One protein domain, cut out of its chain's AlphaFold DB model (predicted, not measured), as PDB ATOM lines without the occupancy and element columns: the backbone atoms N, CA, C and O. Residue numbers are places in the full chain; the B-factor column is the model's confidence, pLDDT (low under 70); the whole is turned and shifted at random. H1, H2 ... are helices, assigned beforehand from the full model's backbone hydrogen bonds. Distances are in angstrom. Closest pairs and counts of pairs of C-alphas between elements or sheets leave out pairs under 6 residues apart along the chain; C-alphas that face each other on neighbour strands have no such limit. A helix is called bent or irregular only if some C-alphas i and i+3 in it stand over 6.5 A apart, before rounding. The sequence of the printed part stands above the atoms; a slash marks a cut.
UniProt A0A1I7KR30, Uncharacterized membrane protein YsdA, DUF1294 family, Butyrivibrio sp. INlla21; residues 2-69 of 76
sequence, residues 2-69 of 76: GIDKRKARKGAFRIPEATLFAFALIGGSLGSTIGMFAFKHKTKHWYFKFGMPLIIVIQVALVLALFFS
ATOM      1  N   GLY A   2     140.266 151.920 161.975       61.66
ATOM      2  CA  GLY A   2     138.834 152.198 162.224       61.66
ATOM      3  C   GLY A   2     138.361 153.621 161.882       61.66
ATOM      4  O   GLY A   2     137.261 153.802 161.358       61.66
ATOM      5  N   ILE A   3     139.219 154.624 162.095       64.00
ATOM      6  CA  ILE A   3     138.948 156.029 161.741       64.00
ATOM      7  C   ILE A   3     138.810 156.201 160.220       64.00
ATOM      8  O   ILE A   3     137.951 156.955 159.772       64.00
ATOM      9  N   ASP A   4     139.577 155.444 159.430       63.22
ATOM     10  CA  ASP A   4     139.538 155.488 157.962       63.22
ATOM     11  C   ASP A   4     138.202 154.952 157.422       63.22
ATOM     12  O   ASP A   4     137.568 155.583 156.581       63.22
ATOM     13  N   LYS A   5     137.677 153.862 158.009       61.06
ATOM     14  CA  LYS A   5     136.348 153.312 157.670       61.06
ATOM     15  C   LYS A   5     135.215 154.278 158.031       61.06
ATOM     16  O   LYS A   5     134.232 154.392 157.299       61.06
ATOM     17  N   ARG A   6     135.353 154.990 159.155       66.62
ATOM     18  CA  ARG A   6     134.380 155.995 159.610       66.62
ATOM     19  C   ARG A   6     134.408 157.245 158.722       66.62
ATOM     20  O   ARG A   6     133.347 157.775 158.410       66.62
ATOM     21  N   LYS A   7     135.595 157.664 158.265       66.25
ATOM     22  CA  LYS A   7     135.771 158.751 157.288       66.25
ATOM     23  C   LYS A   7     135.277 158.370 155.892       66.25
ATOM     24  O   LYS A   7     134.583 159.176 155.286       66.25
ATOM     25  N   ALA A   8     135.503 157.134 155.437       64.12
ATOM     26  CA  ALA A   8     134.981 156.633 154.165       64.12
ATOM     27  C   ALA A   8     133.443 156.637 154.114       64.12
ATOM     28  O   ALA A   8     132.873 157.006 153.095       64.12
ATOM     29  N   ARG A   9     132.764 156.298 155.224       67.88
ATOM     30  CA  ARG A   9     131.293 156.416 155.320       67.88
ATOM     31  C   ARG A   9     130.793 157.861 155.368       67.88
ATOM     32  O   ARG A   9     129.659 158.107 154.989       67.88
ATOM     33  N   LYS A  10     131.613 158.796 155.854       75.94
ATOM     34  CA  LYS A  10     131.284 160.228 155.940       75.94
ATOM     35  C   LYS A  10     131.752 161.040 154.720       75.94
ATOM     36  O   LYS A  10     131.621 162.255 154.745       75.94
ATOM     37  N   GLY A  11     132.329 160.405 153.693       68.31
ATOM     38  CA  GLY A  11     132.881 161.102 152.520       68.31
ATOM     39  C   GLY A  11     134.093 161.996 152.821       68.31
ATOM     40  O   GLY A  11     134.451 162.841 152.010       68.31
ATOM     41  N   ALA A  12     134.725 161.834 153.986       72.12
ATOM     42  CA  ALA A  12     135.836 162.670 154.424       72.12
ATOM     43  C   ALA A  12     137.185 162.166 153.884       72.12
ATOM     44  O   ALA A  12     137.338 160.992 153.536       72.12
ATOM     45  N   PHE A  13     138.182 163.056 153.880       64.50
ATOM     46  CA  PHE A  13     139.541 162.800 153.396       64.50
ATOM     47  C   PHE A  13     140.130 161.504 153.984       64.50
ATOM     48  O   PHE A  13     140.194 161.334 155.209       64.50
ATOM     49  N   ARG A  14     140.542 160.582 153.106       64.12
ATOM     50  CA  ARG A  14     141.147 159.298 153.492       64.12
ATOM     51  C   ARG A  14     142.534 159.525 154.086       64.12
ATOM     52  O   ARG A  14     143.246 160.438 153.674       64.12
ATOM     53  N   ILE A  15     142.910 158.708 155.064       67.38
ATOM     54  CA  ILE A  15     144.237 158.781 155.672       67.38
ATOM     55  C   ILE A  15     145.243 158.212 154.656       67.38
ATOM     56  O   ILE A  15     145.038 157.089 154.176       67.38
ATOM     57  N   PRO A  16     146.304 158.961 154.304       69.56
ATOM     58  CA  PRO A  16     147.302 158.490 153.351       69.56
ATOM     59  C   PRO A  16     148.018 157.248 153.891       69.56
ATOM     60  O   PRO A  16     148.314 157.157 155.087       69.56
ATOM     61  N   GLU A  17     148.306 156.276 153.018       70.06
ATOM     62  CA  GLU A  17     148.990 155.039 153.422       70.06
ATOM     63  C   GLU A  17     150.334 155.312 154.110       70.06
ATOM     64  O   GLU A  17     150.691 154.602 155.048       70.06
ATOM     65  N   ALA A  18     151.040 156.370 153.701       69.94
ATOM     66  CA  ALA A  18     152.334 156.761 154.256       69.94
ATOM     67  C   ALA A  18     152.306 156.953 155.782       69.94
ATOM     68  O   ALA A  18     153.230 156.534 156.473       69.94
ATOM     69  N   THR A  19     151.226 157.512 156.340       74.38
ATOM     70  CA  THR A  19     151.108 157.707 157.794       74.38
ATOM     71  C   THR A  19     150.962 156.372 158.519       74.38
ATOM     72  O   THR A  19     151.573 156.162 159.562       74.38
ATOM     73  N   LEU A  20     150.200 155.431 157.952       73.25
ATOM     74  CA  LEU A  20     150.079 154.076 158.500       73.25
ATOM     75  C   LEU A  20     151.413 153.323 158.461       73.25
ATOM     76  O   LEU A  20     151.711 152.587 159.400       73.25
ATOM     77  N   PHE A  21     152.208 153.527 157.411       73.56
ATOM     78  CA  PHE A  21     153.560 152.983 157.302       73.56
ATOM     79  C   PHE A  21     154.527 153.607 158.314       73.56
ATOM     80  O   PHE A  21     155.268 152.876 158.963       73.56
ATOM     81  N   ALA A  22     154.472 154.923 158.528       76.50
ATOM     82  CA  ALA A  22     155.290 155.599 159.535       76.50
ATOM     83  C   ALA A  22     155.004 155.079 160.955       76.50
ATOM     84  O   ALA A  22     155.926 154.718 161.684       76.50
ATOM     85  N   PHE A  23     153.725 154.937 161.327       76.94
ATOM     86  CA  PHE A  23     153.357 154.321 162.607       76.94
ATOM     87  C   PHE A  23     153.793 152.854 162.690       76.94
ATOM     88  O   PHE A  23     154.182 152.394 163.762       76.94
ATOM     89  N   ALA A  24     153.759 152.119 161.576       76.62
ATOM     90  CA  ALA A  24     154.218 150.737 161.536       76.62
ATOM     91  C   ALA A  24     155.727 150.600 161.769       76.62
ATOM     92  O   ALA A  24     156.134 149.709 162.513       76.62
ATOM     93  N   LEU A  25     156.524 151.505 161.195       73.12
ATOM     94  CA  LEU A  25     157.981 151.541 161.347       73.12
ATOM     95  C   LEU A  25     158.417 151.759 162.801       73.12
ATOM     96  O   LEU A  25     159.362 151.119 163.250       73.12
ATOM     97  N   ILE A  26     157.701 152.602 163.551       74.81
ATOM     98  CA  ILE A  26     158.029 152.921 164.953       74.81
ATOM     99  C   ILE A  26     157.687 151.757 165.910       74.81
ATOM    100  O   ILE A  26     158.246 151.667 166.996       74.81
ATOM    101  N   GLY A  27     156.791 150.840 165.519       72.12
ATOM    102  CA  GLY A  27     156.339 149.726 166.375       72.12
ATOM    103  C   GLY A  27     154.853 149.380 166.235       72.12
ATOM    104  O   GLY A  27     154.373 148.394 166.785       72.12
ATOM    105  N   GLY A  28     154.099 150.154 165.456       73.38
ATOM    106  CA  GLY A  28     152.684 149.912 165.175       73.38
ATOM    107  C   GLY A  28     152.417 148.844 164.109       73.38
ATOM    108  O   GLY A  28     151.275 148.720 163.668       73.38
ATOM    109  N   SER A  29     153.427 148.098 163.649       73.44
ATOM    110  CA  SER A  29     153.311 147.104 162.568       73.44
ATOM    111  C   SER A  29     152.313 145.995 162.926       73.44
ATOM    112  O   SER A  29     151.432 145.666 162.123       73.44
ATOM    113  N   LEU A  30     152.359 145.510 164.170       72.12
ATOM    114  CA  LEU A  30     151.398 144.561 164.740       72.12
ATOM    115  C   LEU A  30     149.980 145.145 164.803       72.12
ATOM    116  O   LEU A  30     149.042 144.559 164.265       72.12
ATOM    117  N   GLY A  31     149.820 146.332 165.394       72.38
ATOM    118  CA  GLY A  31     148.513 146.990 165.524       72.38
ATOM    119  C   GLY A  31     147.881 147.348 164.175       72.38
ATOM    120  O   GLY A  31     146.663 147.278 164.007       72.38
ATOM    121  N   SER A  32     148.703 147.678 163.182       73.25
ATOM    122  CA  SER A  32     148.264 147.987 161.822       73.25
ATOM    123  C   SER A  32     147.895 146.721 161.036       73.25
ATOM    124  O   SER A  32     146.887 146.709 160.330       73.25
ATOM    125  N   THR A  33     148.614 145.612 161.240       71.38
ATOM    126  CA  THR A  33     148.247 144.298 160.683       71.38
ATOM    127  C   THR A  33     146.924 143.811 161.272       71.38
ATOM    128  O   THR A  33     145.988 143.520 160.526       71.38
ATOM    129  N   ILE A  34     146.781 143.831 162.601       72.19
ATOM    130  CA  ILE A  34     145.524 143.490 163.284       72.19
ATOM    131  C   ILE A  34     144.397 144.419 162.816       72.19
ATOM    132  O   ILE A  34     143.302 143.960 162.502       72.19
ATOM    133  N   GLY A  35     144.670 145.717 162.674       70.19
ATOM    134  CA  GLY A  35     143.722 146.690 162.141       70.19
ATOM    135  C   GLY A  35     143.278 146.397 160.701       70.19
ATOM    136  O   GLY A  35     142.102 146.572 160.382       70.19
ATOM    137  N   MET A  36     144.158 145.921 159.820       72.62
ATOM    138  CA  MET A  36     143.751 145.493 158.474       72.62
ATOM    139  C   MET A  36     142.791 144.309 158.517       72.62
ATOM    140  O   MET A  36     141.738 144.353 157.872       72.62
ATOM    141  N   PHE A  37     143.153 143.267 159.272       70.31
ATOM    142  CA  PHE A  37     142.367 142.037 159.366       70.31
ATOM    143  C   PHE A  37     141.020 142.286 160.053       70.31
ATOM    144  O   PHE A  37     139.984 141.888 159.518       70.31
ATOM    145  N   ALA A  38     141.007 143.029 161.163       70.56
ATOM    146  CA  ALA A  38     139.800 143.347 161.924       70.56
ATOM    147  C   ALA A  38     138.799 144.187 161.118       70.56
ATOM    148  O   ALA A  38     137.592 143.957 161.170       70.56
ATOM    149  N   PHE A  39     139.277 145.156 160.331       65.81
ATOM    150  CA  PHE A  39     138.386 146.017 159.551       65.81
ATOM    151  C   PHE A  39     138.099 145.487 158.135       65.81
ATOM    152  O   PHE A  39     137.253 146.089 157.455       65.81
ATOM    153  N   LYS A  40     138.762 144.388 157.711       64.25
ATOM    154  CA  LYS A  40     138.825 143.870 156.325       64.25
ATOM    155  C   LYS A  40     138.969 145.005 155.308       64.25
ATOM    156  O   LYS A  40     138.297 145.046 154.279       64.25
ATOM    157  N   HIS A  41     139.786 145.994 155.650       62.69
ATOM    158  CA  HIS A  41     139.913 147.228 154.888       62.69
ATOM    159  C   HIS A  41     141.334 147.319 154.343       62.69
ATOM    160  O   HIS A  41     142.287 147.134 155.093       62.69
ATOM    161  N   LYS A  42     141.462 147.578 153.035       57.84
ATOM    162  CA  LYS A  42     142.738 147.644 152.297       57.84
ATOM    163  C   LYS A  42     143.600 146.362 152.294       57.84
ATOM    164  O   LYS A  42     144.798 146.437 152.070       57.84
ATOM    165  N   THR A  43     143.003 145.172 152.398       58.19
ATOM    166  CA  THR A  43     143.719 143.883 152.232       58.19
ATOM    167  C   THR A  43     144.082 143.534 150.782       58.19
ATOM    168  O   THR A  43     144.922 142.668 150.555       58.19
ATOM    169  N   LYS A  44     143.477 144.194 149.782       57.91
ATOM    170  CA  LYS A  44     143.778 143.977 148.350       57.91
ATOM    171  C   LYS A  44     144.963 144.793 147.821       57.91
ATOM    172  O   LYS A  44     145.442 144.507 146.727       57.91
ATOM    173  N   HIS A  45     145.435 145.799 148.556       67.62
ATOM    174  CA  HIS A  45     146.556 146.615 148.094       67.62
ATOM    175  C   HIS A  45     147.872 145.879 148.348       67.62
ATOM    176  O   HIS A  45     148.241 145.616 149.491       67.62
ATOM    177  N   TRP A  46     148.583 145.562 147.266       67.94
ATOM    178  CA  TRP A  46     149.846 144.818 147.296       67.94
ATOM    179  C   TRP A  46     150.892 145.460 148.209       67.94
ATOM    180  O   TRP A  46     151.574 144.750 148.943       67.94
ATOM    181  N   TYR A  47     150.942 146.794 148.242       67.00
ATOM    182  CA  TYR A  47     151.818 147.550 149.136       67.00
ATOM    183  C   TYR A  47     151.628 147.173 150.606       67.00
ATOM    184  O   TYR A  47     152.607 146.995 151.314       67.00
ATOM    185  N   PHE A  48     150.391 146.972 151.065       66.94
ATOM    186  CA  PHE A  48     150.126 146.547 152.441       66.94
ATOM    187  C   PHE A  48     150.389 145.058 152.654       66.94
ATOM    188  O   PHE A  48     150.862 144.665 153.716       66.94
ATOM    189  N   LYS A  49     150.120 144.223 151.644       68.44
ATOM    190  CA  LYS A  49     150.369 142.781 151.727       68.44
ATOM    191  C   LYS A  49     151.861 142.460 151.862       68.44
ATOM    192  O   LYS A  49     152.196 141.556 152.613       68.44
ATOM    193  N   PHE A  50     152.730 143.187 151.159       74.69
ATOM    194  CA  PHE A  50     154.180 142.967 151.184       74.69
ATOM    195  C   PHE A  50     154.922 143.921 152.124       74.69
ATOM    196  O   PHE A  50     155.830 143.493 152.830       74.69
ATOM    197  N   GLY A  51     154.527 145.193 152.193       75.81
ATOM    198  CA  GLY A  51     155.225 146.201 152.992       75.81
ATOM    199  C   GLY A  51     155.130 145.963 154.501       75.81
ATOM    200  O   GLY A  51     156.108 146.176 155.210       75.81
ATOM    201  N   MET A  52     153.994 145.467 155.004       74.38
ATOM    202  CA  MET A  52     153.845 145.152 156.432       74.38
ATOM    203  C   MET A  52     154.724 143.996 156.907       74.38
ATOM    204  O   MET A  52     155.453 144.190 157.880       74.38
ATOM    205  N   PRO A  53     154.713 142.818 156.250       76.94
ATOM    206  CA  PRO A  53     155.636 141.755 156.617       76.94
ATOM    207  C   PRO A  53     157.094 142.164 156.396       76.94
ATOM    208  O   PRO A  53     157.925 141.781 157.205       76.94
ATOM    209  N   LEU A  54     157.412 142.998 155.396       81.69
ATOM    210  CA  LEU A  54     158.773 143.515 155.213       81.69
ATOM    211  C   LEU A  54     159.248 144.335 156.425       81.69
ATOM    212  O   LEU A  54     160.356 144.120 156.903       81.69
ATOM    213  N   ILE A  55     158.408 145.226 156.967       80.94
ATOM    214  CA  ILE A  55     158.744 146.011 158.170       80.94
ATOM    215  C   ILE A  55     158.928 145.109 159.388       80.94
ATOM    216  O   ILE A  55     159.851 145.323 160.169       80.94
ATOM    217  N   ILE A  56     158.078 144.093 159.538       80.12
ATOM    218  CA  ILE A  56     158.204 143.110 160.621       80.12
ATOM    219  C   ILE A  56     159.514 142.330 160.477       80.12
ATOM    220  O   ILE A  56     160.240 142.187 161.454       80.12
ATOM    221  N   VAL A  57     159.853 141.878 159.268       83.00
ATOM    222  CA  VAL A  57     161.113 141.177 158.987       83.00
ATOM    223  C   VAL A  57     162.308 142.075 159.284       83.00
ATOM    224  O   VAL A  57     163.244 141.612 159.922       83.00
ATOM    225  N   ILE A  58     162.270 143.353 158.899       84.69
ATOM    226  CA  ILE A  58     163.334 144.315 159.219       84.69
ATOM    227  C   ILE A  58     163.449 144.502 160.734       84.69
ATOM    228  O   ILE A  58     164.553 144.411 161.254       84.69
ATOM    229  N   GLN A  59     162.342 144.706 161.459       82.25
ATOM    230  CA  GLN A  59     162.365 144.835 162.923       82.25
ATOM    231  C   GLN A  59     162.937 143.581 163.596       82.25
ATOM    232  O   GLN A  59     163.807 143.693 164.454       82.25
ATOM    233  N   VAL A  60     162.500 142.391 163.179       83.38
ATOM    234  CA  VAL A  60     162.996 141.115 163.714       83.38
ATOM    235  C   VAL A  60     164.467 140.906 163.365       83.38
ATOM    236  O   VAL A  60     165.238 140.523 164.237       83.38
ATOM    237  N   ALA A  61     164.886 141.196 162.133       83.94
ATOM    238  CA  ALA A  61     166.281 141.099 161.715       83.94
ATOM    239  C   ALA A  61     167.176 142.068 162.497       83.94
ATOM    240  O   ALA A  61     168.280 141.697 162.872       83.94
ATOM    241  N   LEU A  62     166.694 143.277 162.789       83.06
ATOM    242  CA  LEU A  62     167.424 144.282 163.561       83.06
ATOM    243  C   LEU A  62     167.552 143.863 165.032       83.06
ATOM    244  O   LEU A  62     168.633 143.968 165.604       83.06
ATOM    245  N   VAL A  63     166.491 143.299 165.621       82.00
ATOM    246  CA  VAL A  63     166.524 142.709 166.972       82.00
ATOM    247  C   VAL A  63     167.459 141.502 167.027       82.00
ATOM    248  O   VAL A  63     168.285 141.416 167.930       82.00
ATOM    249  N   LEU A  64     167.380 140.589 166.055       81.75
ATOM    250  CA  LEU A  64     168.265 139.427 165.976       81.75
ATOM    251  C   LEU A  64     169.718 139.848 165.768       81.75
ATOM    252  O   LEU A  64     170.585 139.306 166.434       81.75
ATOM    253  N   ALA A  65     169.992 140.833 164.911       81.00
ATOM    254  CA  ALA A  65     171.335 141.371 164.710       81.00
ATOM    255  C   ALA A  65     171.888 142.010 165.992       81.00
ATOM    256  O   ALA A  65     173.051 141.791 166.317       81.00
ATOM    257  N   LEU A  66     171.063 142.741 166.749       78.00
ATOM    258  CA  LEU A  66     171.446 143.272 168.061       78.00
ATOM    259  C   LEU A  66     171.717 142.165 169.091       78.00
ATOM    260  O   LEU A  66     172.580 142.341 169.942       78.00
ATOM    261  N   PHE A  67     170.989 141.047 169.021       77.31
ATOM    262  CA  PHE A  67     171.110 139.932 169.966       77.31
ATOM    263  C   PHE A  67     172.275 138.983 169.634       77.31
ATOM    264  O   PHE A  67     172.923 138.460 170.536       77.31
ATOM    265  N   PHE A  68     172.536 138.744 168.343       73.69
ATOM    266  CA  PHE A  68     173.633 137.897 167.854       73.69
ATOM    267  C   PHE A  68     174.967 138.630 167.839       73.69
ATOM    268  O   PHE A  68     176.019 138.017 168.017       73.69
ATOM    269  N   SER A  69     174.937 139.937 167.592       64.62
ATOM    270  CA  SER A  69     176.130 140.741 167.750       64.62
ATOM    271  C   SER A  69     176.429 140.819 169.251       64.62
ATOM    272  O   SER A  69     175.534 141.153 170.028       64.62
TER     273      SER A  69
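Overview. This is residues 2 to 69 of the 76 residues of the protein "Uncharacterized membrane protein YsdA, DUF1294 family" of Butyrivibrio sp. INlla21 (UniProt A0A1I7KR30). A sharply bent helix, H2, folds back on itself in two arms, and the long straight helix H3 packs on both arms with its first half, while its last part, residues 60 to 68, sticks out with residue 69 beyond the rest. The short helix H1 lies at the opposite end of the long axis from that free end. The printed part has 68 residues with three named helices, in the order H1, H2, H3, and no named strand; its class is all helix. The whole is loose, with a radius of gyration of the C-alphas of 13.9 A, and spans 50 by 19 by 17 A.

Along the chain. H1 is residues 2 to 9 and begins with C-alpha 2 at (138.834, 152.198, 162.224). H2 is residues 17 to 39, by its hydrogen bonds assigned as one helix, but it is bent: C-alphas 26 and 29 are 7.9 A apart. Its arms are H2a, residues 17 to 26, 14.8 A long, and H2b, residues 29 to 39, 15.3 A long; C-alpha 29 is at (153.311, 147.104, 162.568). H3 is residues 46 to 68, 32.2 A from first to last C-alpha, and ends with C-alpha 68 at (173.633, 137.897, 167.854). H3 is neither bent nor irregular, but only just: C-alphas 49 and 52 are 6.3 A apart.

Arrangement. H1 and H2b only just touch, with 3 pairs of C-alphas within 8 A, the closest those of Gly 2 and Phe 39 at 6.7 A; they run the same way at a steep tilt of 40 degrees. H1 is apart from H2a and from H3. H2a and H2b touch, with the C-alphas of Ala 24 and Ser 32 closest at 6.6 A, and run opposite ways at a steep tilt of 44 degrees. H3 touches H2a with residues 52 to 55 alone, the closest C-alphas being those of Leu 25 and Ile 55 at 6.4 A; the two run the same way at a shallow tilt of 14 degrees. H3 touches H2b with residues 52 to 56 alone, the C-alphas of Ser 29 and Met 52 being closest at 6.5 A. H2b and H3 form a helical hairpin, opposite ways at a shallow tilt of 30 degrees. The helix packing is part aligned, part crossed: of 4 touching pairs, 2 are at a shallow tilt. Every O i to N i+4 pair is within hydrogen-bond range in H1, H2a and H2b, and 18 of 19 are in H3.

Size, cuts and confidence. The C-alphas farthest apart are those of Lys 10 and Ser 69, at 50.3 A. Residues 60 to 69, of which 60 to 68 belong to H3, stand free; without them the body spans 36 by 19 by 17 A. The links H1 to H2 and H2 to H3 are short, and the printed part has no cut. The mean pLDDT of the printed part is 71.9, and 26 residues are under 70, among them residues 2 to 9 and 39 to 49.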